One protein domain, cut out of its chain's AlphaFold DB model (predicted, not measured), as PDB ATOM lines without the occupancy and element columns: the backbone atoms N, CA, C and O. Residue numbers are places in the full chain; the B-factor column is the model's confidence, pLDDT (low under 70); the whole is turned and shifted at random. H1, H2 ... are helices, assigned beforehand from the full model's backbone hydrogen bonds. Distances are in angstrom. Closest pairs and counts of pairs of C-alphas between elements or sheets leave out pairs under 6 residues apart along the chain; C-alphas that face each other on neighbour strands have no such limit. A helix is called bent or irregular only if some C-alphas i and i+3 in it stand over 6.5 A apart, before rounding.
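What this domain is: This is residues 130 to 196 of the 447 residues of an uncharacterized protein of Caenorhabditis elegans (UniProt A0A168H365). This domain has little regular structure: a loop-rich, only just elongated body with H1 at one end, small H2 at the other and H3 between them, nearer H1. Residues 169 to 196, with no named element, fold back along it, where 188 to 189 pair antiparallel with 143 to 144. The 67 printed residues hold three named helices, H1, H2, H3 in chain order, and no named strand; the class is all helix, with 22 residues in helices. It is compact, radius of gyration of the C-alphas 11.4 A, spans 33 by 21 by 15 A.

Where its parts are: Find C-alpha 130 at (-7.297, -51.909, 5.368); from there H1, residues 130 to 139, runs 14.7 A. It is irregular, only just: C-alphas 135 and 138 are 6.7 A apart. H3, residues 161 to 168, runs 10.4 A to C-alpha 168 at (-14.409, -55.936, 1.765). H2 is residues 150 to 153.

How they stand to each other: Look from H1 to H3: they are close but not clearly touching, closest C-alphas Leu 133 and Leu 161, 7.2 A, at a steep tilt of 40 degrees, opposite ways. H2 is apart from H1 and H3. Every O i to N i+4 pair is within hydrogen-bond range in H3, 3 of 6 in H1; H2 is too short for one.

The domain as a whole: The farthest C-alphas, Asn 131 and Ala 148, are 33.5 A apart. The printed part has no cut, and both links between helices are short. Look for pLDDT under 70 at residues 193 to 196.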
ATOM      1  N   GLU A 130      -7.656 -51.109   4.191       95.72
ATOM      2  CA  GLU A 130      -7.297 -51.909   5.368       95.72
ATOM      3  C   GLU A 130      -6.385 -51.123   6.318       95.72
ATOM      4  O   GLU A 130      -6.729 -50.922   7.475       95.72
ATOM      5  N   ASN A 131      -5.305 -50.516   5.801       94.84
ATOM      6  CA  ASN A 131      -4.445 -49.598   6.568       94.84
ATOM      7  C   ASN A 131      -5.197 -48.373   7.123       94.84
ATOM      8  O   ASN A 131      -4.694 -47.671   8.004       94.84
ATOM      9  N   ARG A 132      -6.362 -48.031   6.563       94.59
ATOM     10  CA  ARG A 132      -7.235 -46.998   7.121       94.59
ATOM     11  C   ARG A 132      -8.118 -47.575   8.222       94.59
ATOM     12  O   ARG A 132      -8.145 -46.994   9.294       94.59
ATOM     13  N   LEU A 133      -8.774 -48.709   7.993       94.22
ATOM     14  CA  LEU A 133      -9.602 -49.381   8.994       94.22
ATOM     15  C   LEU A 133      -8.789 -49.757  10.240       94.22
ATOM     16  O   LEU A 133      -9.203 -49.413  11.334       94.22
ATOM     17  N   GLN A 134      -7.589 -50.315  10.097       92.94
ATOM     18  CA  GLN A 134      -6.697 -50.635  11.222       92.94
ATOM     19  C   GLN A 134      -6.322 -49.419  12.094       92.94
ATOM     20  O   GLN A 134      -6.065 -49.581  13.283       92.94
ATOM     21  N   ARG A 135      -6.291 -48.203  11.526       93.21
ATOM     22  CA  ARG A 135      -5.997 -46.959  12.266       93.21
ATOM     23  C   ARG A 135      -7.250 -46.276  12.810       93.21
ATOM     24  O   ARG A 135      -7.220 -45.756  13.919       93.21
ATOM     25  N   ASP A 136      -8.318 -46.255  12.019       93.17
ATOM     26  CA  ASP A 136      -9.549 -45.531  12.329       93.17
ATOM     27  C   ASP A 136     -10.471 -46.363  13.248       93.17
ATOM     28  O   ASP A 136     -11.174 -45.786  14.069       93.17
ATOM     29  N   ALA A 137     -10.481 -47.701  13.147       91.72
ATOM     30  CA  ALA A 137     -11.415 -48.578  13.867       91.72
ATOM     31  C   ALA A 137     -11.277 -48.557  15.403       91.72
ATOM     32  O   ALA A 137     -12.311 -48.426  16.055       91.72
ATOM     33  N   PRO A 138     -10.069 -48.595  16.010       88.85
ATOM     34  CA  PRO A 138      -9.933 -48.533  17.470       88.85
ATOM     35  C   PRO A 138     -10.439 -47.219  18.087       88.85
ATOM     36  O   PRO A 138     -10.714 -47.163  19.279       88.85
ATOM     37  N   THR A 139     -10.553 -46.152  17.289       90.39
ATOM     38  CA  THR A 139     -11.094 -44.847  17.710       90.39
ATOM     39  C   THR A 139     -12.499 -44.581  17.157       90.39
ATOM     40  O   THR A 139     -13.057 -43.497  17.353       90.39
ATOM     41  N   PHE A 140     -13.093 -45.552  16.457       89.73
ATOM     42  CA  PHE A 140     -14.366 -45.377  15.777       89.73
ATOM     43  C   PHE A 140     -15.524 -45.493  16.770       89.73
ATOM     44  O   PHE A 140     -15.766 -46.552  17.343       89.73
ATOM     45  N   LYS A 141     -16.293 -44.409  16.930       91.16
ATOM     46  CA  LYS A 141     -17.526 -44.378  17.736       91.16
ATOM     47  C   LYS A 141     -18.653 -45.153  17.039       91.16
ATOM     48  O   LYS A 141     -19.584 -44.564  16.484       91.16
ATOM     49  N   ALA A 142     -18.529 -46.476  17.015       93.10
ATOM     50  CA  ALA A 142     -19.522 -47.385  16.472       93.10
ATOM     51  C   ALA A 142     -20.813 -47.384  17.299       93.10
ATOM     52  O   ALA A 142     -20.824 -47.097  18.497       93.10
ATOM     53  N   ARG A 143     -21.923 -47.713  16.632       94.83
ATOM     54  CA  ARG A 143     -23.241 -47.854  17.251       94.83
ATOM     55  C   ARG A 143     -24.003 -49.023  16.638       94.83
ATOM     56  O   ARG A 143     -23.870 -49.263  15.438       94.83
ATOM     57  N   VAL A 144     -24.832 -49.677  17.440       94.97
ATOM     58  CA  VAL A 144     -25.848 -50.651  17.021       94.97
ATOM     59  C   VAL A 144     -27.210 -49.966  17.093       94.97
ATOM     60  O   VAL A 144     -27.470 -49.206  18.022       94.97
ATOM     61  N   GLY A 145     -28.076 -50.196  16.105       94.86
ATOM     62  CA  GLY A 145     -29.450 -49.683  16.117       94.86
ATOM     63  C   GLY A 145     -30.451 -50.719  16.623       94.86
ATOM     64  O   GLY A 145     -30.162 -51.911  16.636       94.86
ATOM     65  N   CYS A 146     -31.670 -50.286  16.948       95.61
ATOM     66  CA  CYS A 146     -32.737 -51.172  17.432       95.61
ATOM     67  C   CYS A 146     -33.280 -52.179  16.397       95.61
ATOM     68  O   CYS A 146     -34.171 -52.957  16.720       95.61
ATOM     69  N   ASN A 147     -32.816 -52.125  15.144       92.00
ATOM     70  CA  ASN A 147     -33.256 -52.917  13.983       92.00
ATOM     71  C   ASN A 147     -34.744 -52.790  13.585       92.00
ATOM     72  O   ASN A 147     -35.104 -53.176  12.477       92.00
ATOM     73  N   ALA A 148     -35.588 -52.171  14.416       95.20
ATOM     74  CA  ALA A 148     -37.024 -52.033  14.188       95.20
ATOM     75  C   ALA A 148     -37.451 -50.700  13.541       95.20
ATOM     76  O   ALA A 148     -38.434 -50.688  12.801       95.20
ATOM     77  N   CYS A 149     -36.753 -49.586  13.801       96.94
ATOM     78  CA  CYS A 149     -37.120 -48.267  13.258       96.94
ATOM     79  C   CYS A 149     -36.759 -48.107  11.771       96.94
ATOM     80  O   CYS A 149     -35.882 -48.812  11.266       96.94
ATOM     81  N   GLU A 150     -37.392 -47.153  11.085       96.58
ATOM     82  CA  GLU A 150     -37.179 -46.917   9.651       96.58
ATOM     83  C   GLU A 150     -35.702 -46.640   9.322       96.58
ATOM     84  O   GLU A 150     -35.138 -47.289   8.443       96.58
ATOM     85  N   ASP A 151     -35.010 -45.816  10.119       96.25
ATOM     86  CA  ASP A 151     -33.566 -45.572   9.985       96.25
ATOM     87  C   ASP A 151     -32.711 -46.845   9.986       96.25
ATOM     88  O   ASP A 151     -31.674 -46.902   9.323       96.25
ATOM     89  N   CYS A 152     -33.103 -47.874  10.745       96.31
ATOM     90  CA  CYS A 152     -32.403 -49.156  10.745       96.31
ATOM     91  C   CYS A 152     -32.651 -49.943   9.453       96.31
ATOM     92  O   CYS A 152     -31.712 -50.557   8.934       96.31
ATOM     93  N   ARG A 153     -33.892 -49.903   8.948       96.02
ATOM     94  CA  ARG A 153     -34.355 -50.610   7.743       96.02
ATOM     95  C   ARG A 153     -33.862 -49.980   6.443       96.02
ATOM     96  O   ARG A 153     -33.751 -50.690   5.448       96.02
ATOM     97  N   MET A 154     -33.520 -48.685   6.454       95.37
ATOM     98  CA  MET A 154     -32.920 -47.985   5.314       95.37
ATOM     99  C   MET A 154     -31.790 -48.799   4.663       95.37
ATOM    100  O   MET A 154     -31.069 -49.555   5.315       95.37
ATOM    101  N   GLN A 155     -31.546 -48.589   3.372       95.94
ATOM    102  CA  GLN A 155     -30.390 -49.198   2.717       95.94
ATOM    103  C   GLN A 155     -29.075 -48.580   3.219       95.94
ATOM    104  O   GLN A 155     -28.957 -47.366   3.419       95.94
ATOM    105  N   ASP A 156     -28.061 -49.426   3.401       96.48
ATOM    106  CA  ASP A 156     -26.701 -48.999   3.724       96.48
ATOM    107  C   ASP A 156     -26.139 -48.085   2.622       96.48
ATOM    108  O   ASP A 156     -26.340 -48.318   1.433       96.48
ATOM    109  N   CYS A 157     -25.368 -47.058   2.991       95.71
ATOM    110  CA  CYS A 157     -24.818 -46.111   2.014       95.71
ATOM    111  C   CYS A 157     -23.681 -46.675   1.147       95.71
ATOM    112  O   CYS A 157     -23.219 -45.983   0.247       95.71
ATOM    113  N   GLN A 158     -23.175 -47.875   1.457       93.41
ATOM    114  CA  GLN A 158     -22.097 -48.587   0.748       93.41
ATOM    115  C   GLN A 158     -20.732 -47.858   0.649       93.41
ATOM    116  O   GLN A 158     -19.767 -48.436   0.150       93.41
ATOM    117  N   ILE A 159     -20.612 -46.618   1.151       93.97
ATOM    118  CA  ILE A 159     -19.415 -45.767   0.998       93.97
ATOM    119  C   ILE A 159     -18.733 -45.337   2.306       93.97
ATOM    120  O   ILE A 159     -17.587 -44.887   2.247       93.97
ATOM    121  N   CYS A 160     -19.400 -45.439   3.463       95.30
ATOM    122  CA  CYS A 160     -18.803 -45.116   4.769       95.30
ATOM    123  C   CYS A 160     -17.903 -46.256   5.279       95.30
ATOM    124  O   CYS A 160     -18.068 -47.392   4.845       95.30
ATOM    125  N   LEU A 161     -16.985 -45.975   6.215       94.69
ATOM    126  CA  LEU A 161     -16.011 -46.966   6.711       94.69
ATOM    127  C   LEU A 161     -16.658 -48.282   7.160       94.69
ATOM    128  O   LEU A 161     -16.208 -49.333   6.726       94.69
ATOM    129  N   VAL A 162     -17.759 -48.220   7.914       96.12
ATOM    130  CA  VAL A 162     -18.525 -49.400   8.351       96.12
ATOM    131  C   VAL A 162     -19.008 -50.249   7.169       96.12
ATOM    132  O   VAL A 162     -18.789 -51.454   7.131       96.12
ATOM    133  N   CYS A 163     -19.619 -49.627   6.155       97.14
ATOM    134  CA  CYS A 163     -20.084 -50.354   4.970       97.14
ATOM    135  C   CYS A 163     -18.932 -50.904   4.122       97.14
ATOM    136  O   CYS A 163     -19.111 -51.892   3.417       97.14
ATOM    137  N   LEU A 164     -17.766 -50.258   4.151       96.02
ATOM    138  CA  LEU A 164     -16.578 -50.723   3.441       96.02
ATOM    139  C   LEU A 164     -15.917 -51.898   4.155       96.02
ATOM    140  O   LEU A 164     -15.486 -52.829   3.483       96.02
ATOM    141  N   ASP A 165     -15.891 -51.885   5.486       96.48
ATOM    142  CA  ASP A 165     -15.463 -53.026   6.290       96.48
ATOM    143  C   ASP A 165     -16.394 -54.227   6.074       96.48
ATOM    144  O   ASP A 165     -15.940 -55.300   5.691       96.48
ATOM    145  N   LYS A 166     -17.717 -54.012   6.150       96.05
ATOM    146  CA  LYS A 166     -18.733 -55.021   5.810       96.05
ATOM    147  C   LYS A 166     -18.580 -55.588   4.393       96.05
ATOM    148  O   LYS A 166     -18.790 -56.778   4.191       96.05
ATOM    149  N   ARG A 167     -18.247 -54.749   3.403       95.64
ATOM    150  CA  ARG A 167     -18.165 -55.139   1.982       95.64
ATOM    151  C   ARG A 167     -16.865 -55.849   1.599       95.64
ATOM    152  O   ARG A 167     -16.893 -56.655   0.676       95.64
ATOM    153  N   PHE A 168     -15.737 -55.488   2.209       96.18
ATOM    154  CA  PHE A 168     -14.409 -55.936   1.765       96.18
ATOM    155  C   PHE A 168     -13.652 -56.789   2.786       96.18
ATOM    156  O   PHE A 168     -12.680 -57.434   2.404       96.18
ATOM    157  N   PHE A 169     -14.069 -56.783   4.054       96.41
ATOM    158  CA  PHE A 169     -13.393 -57.481   5.151       96.41
ATOM    159  C   PHE A 169     -14.381 -58.162   6.111       96.41
ATOM    160  O   PHE A 169     -14.006 -58.456   7.239       96.41
ATOM    161  N   GLU A 170     -15.634 -58.380   5.694       95.63
ATOM    162  CA  GLU A 170     -16.633 -59.160   6.447       95.63
ATOM    163  C   GLU A 170     -16.793 -58.701   7.911       95.63
ATOM    164  O   GLU A 170     -16.878 -59.506   8.831       95.63
ATOM    165  N   ASN A 171     -16.824 -57.379   8.131       94.26
ATOM    166  CA  ASN A 171     -16.953 -56.764   9.462       94.26
ATOM    167  C   ASN A 171     -15.773 -57.026  10.437       94.26
ATOM    168  O   ASN A 171     -15.916 -56.817  11.642       94.26
ATOM    169  N   ARG A 172     -14.596 -57.437   9.937       94.80
ATOM    170  CA  ARG A 172     -13.399 -57.761  10.741       94.80
ATOM    171  C   ARG A 172     -12.880 -56.613  11.613       94.80
ATOM    172  O   ARG A 172     -12.331 -56.891  12.679       94.80
ATOM    173  N   HIS A 173     -12.976 -55.359  11.165       94.02
ATOM    174  CA  HIS A 173     -12.385 -54.216  11.877       94.02
ATOM    175  C   HIS A 173     -13.402 -53.451  12.727       94.02
ATOM    176  O   HIS A 173     -13.045 -52.931  13.778       94.02
ATOM    177  N   ILE A 174     -14.652 -53.353  12.268       94.18
ATOM    178  CA  ILE A 174     -15.737 -52.625  12.930       94.18
ATOM    179  C   ILE A 174     -16.966 -53.558  13.031       94.18
ATOM    180  O   ILE A 174     -17.970 -53.358  12.331       94.18
ATOM    181  N   PRO A 175     -16.893 -54.617  13.863       93.18
ATOM    182  CA  PRO A 175     -17.968 -55.595  14.009       93.18
ATOM    183  C   PRO A 175     -19.229 -54.965  14.607       93.18
ATOM    184  O   PRO A 175     -19.159 -54.030  15.400       93.18
ATOM    185  N   GLY A 176     -20.400 -55.459  14.195       91.56
ATOM    186  CA  GLY A 176     -21.717 -55.040  14.703       91.56
ATOM    187  C   GLY A 176     -22.171 -53.613  14.353       91.56
ATOM    188  O   GLY A 176     -23.362 -53.319  14.435       91.56
ATOM    189  N   ALA A 177     -21.268 -52.723  13.939       94.78
ATOM    190  CA  ALA A 177     -21.596 -51.323  13.708       94.78
ATOM    191  C   ALA A 177     -22.605 -51.123  12.567       94.78
ATOM    192  O   ALA A 177     -22.505 -51.722  11.494       94.78
ATOM    193  N   MET A 178     -23.548 -50.206  12.775       95.17
ATOM    194  CA  MET A 178     -24.505 -49.798  11.753       95.17
ATOM    195  C   MET A 178     -23.911 -48.759  10.790       95.17
ATOM    196  O   MET A 178     -23.038 -47.963  11.145       95.17
ATOM    197  N   CYS A 179     -24.420 -48.730   9.557       97.05
ATOM    198  CA  CYS A 179     -24.037 -47.741   8.552       97.05
ATOM    199  C   CYS A 179     -24.165 -46.297   9.075       97.05
ATOM    200  O   CYS A 179     -25.221 -45.899   9.555       97.05
ATOM    201  N   ALA A 180     -23.135 -45.467   8.871       94.97
ATOM    202  CA  ALA A 180     -23.107 -44.074   9.335       94.97
ATOM    203  C   ALA A 180     -24.203 -43.156   8.739       94.97
ATOM    204  O   ALA A 180     -24.398 -42.045   9.229       94.97
ATOM    205  N   LYS A 181     -24.915 -43.591   7.685       95.66
ATOM    206  CA  LYS A 181     -26.091 -42.884   7.141       95.66
ATOM    207  C   LYS A 181     -27.354 -43.122   7.985       95.66
ATOM    208  O   LYS A 181     -28.232 -42.267   7.980       95.66
ATOM    209  N   LYS A 182     -27.437 -44.247   8.702       96.44
ATOM    210  CA  LYS A 182     -28.592 -44.650   9.515       96.44
ATOM    211  C   LYS A 182     -28.597 -43.892  10.841       96.44
ATOM    212  O   LYS A 182     -27.605 -43.912  11.574       96.44
ATOM    213  N   ARG A 183     -29.703 -43.216  11.160       94.92
ATOM    214  CA  ARG A 183     -29.826 -42.326  12.328       94.92
ATOM    215  C   ARG A 183     -30.844 -42.835  13.347       94.92
ATOM    216  O   ARG A 183     -31.633 -42.064  13.875       94.92
ATOM    217  N   CYS A 184     -30.769 -44.124  13.678       96.89
ATOM    218  CA  CYS A 184     -31.596 -44.706  14.734       96.89
ATOM    219  C   CYS A 184     -31.482 -43.888  16.036       96.89
ATOM    220  O   CYS A 184     -30.376 -43.625  16.515       96.89
ATOM    221  N   ASN A 185     -32.636 -43.482  16.573       95.67
ATOM    222  CA  ASN A 185     -32.748 -42.744  17.831       95.67
ATOM    223  C   ASN A 185     -32.343 -43.630  19.026       95.67
ATOM    224  O   ASN A 185     -31.516 -43.233  19.840       95.67
ATOM    225  N   ASN A 186     -32.796 -44.887  19.024       94.92
ATOM    226  CA  ASN A 186     -32.474 -45.912  20.024       94.92
ATOM    227  C   ASN A 186     -31.120 -46.606  19.746       94.92
ATOM    228  O   ASN A 186     -30.999 -47.819  19.911       94.92
ATOM    229  N   ALA A 187     -30.124 -45.874  19.238       95.06
ATOM    230  CA  ALA A 187     -28.823 -46.441  18.896       95.06
ATOM    231  C   ALA A 187     -27.874 -46.452  20.101       95.06
ATOM    232  O   ALA A 187     -27.513 -45.395  20.618       95.06
ATOM    233  N   GLN A 188     -27.409 -47.635  20.493       94.39
ATOM    234  CA  GLN A 188     -26.435 -47.814  21.571       94.39
ATOM    235  C   GLN A 188     -25.011 -47.768  21.014       94.39
ATOM    236  O   GLN A 188     -24.742 -48.320  19.945       94.39
ATOM    237  N   SER A 189     -24.087 -47.111  21.716       93.55
ATOM    238  CA  SER A 189     -22.656 -47.190  21.406       93.55
ATOM    239  C   SER A 189     -22.129 -48.594  21.668       93.55
ATOM    240  O   SER A 189     -22.460 -49.186  22.693       93.55
ATOM    241  N   ILE A 190     -21.275 -49.093  20.776       89.35
ATOM    242  CA  ILE A 190     -20.512 -50.320  21.012       89.35
ATOM    243  C   ILE A 190     -19.023 -50.013  21.020       89.35
ATOM    244  O   ILE A 190     -18.530 -49.222  20.215       89.35
ATOM    245  N   GLU A 191     -18.308 -50.674  21.919       82.97
ATOM    246  CA  GLU A 191     -16.856 -50.723  21.880       82.97
ATOM    247  C   GLU A 191     -16.451 -51.741  20.813       82.97
ATOM    248  O   GLU A 191     -16.766 -52.929  20.909       82.97
ATOM    249  N   CYS A 192     -15.776 -51.279  19.761       72.25
ATOM    250  CA  CYS A 192     -15.171 -52.177  18.786       72.25
ATOM    251  C   CYS A 192     -13.949 -52.840  19.423       72.25
ATOM    252  O   CYS A 192     -12.827 -52.352  19.280       72.25
ATOM    253  N   VAL A 193     -14.181 -53.951  20.126       66.19
ATOM    254  CA  VAL A 193     -13.115 -54.826  20.623       66.19
ATOM    255  C   VAL A 193     -12.214 -55.183  19.434       66.19
ATOM    256  O   VAL A 193     -12.721 -55.716  18.442       66.19
ATOM    257  N   PRO A 194     -10.902 -54.887  19.483       63.41
ATOM    258  CA  PRO A 194      -9.992 -55.257  18.410       63.41
ATOM    259  C   PRO A 194     -10.026 -56.773  18.212       63.41
ATOM    260  O   PRO A 194      -9.713 -57.523  19.134       63.41
ATOM    261  N   SER A 195     -10.417 -57.223  17.016       56.09
ATOM    262  CA  SER A 195     -10.516 -58.648  16.689       56.09
ATOM    263  C   SER A 195      -9.220 -59.383  17.052       56.09
ATOM    264  O   SER A 195      -8.166 -59.107  16.472       56.09
ATOM    265  N   LEU A 196      -9.310 -60.332  17.993       53.48
ATOM    266  CA  LEU A 196      -8.206 -61.120  18.572       53.48
ATOM    267  C   LEU A 196      -7.632 -62.166  17.587       53.48
ATOM    268  O   LEU A 196      -7.465 -63.337  17.913       53.48
TER     269      LEU A 196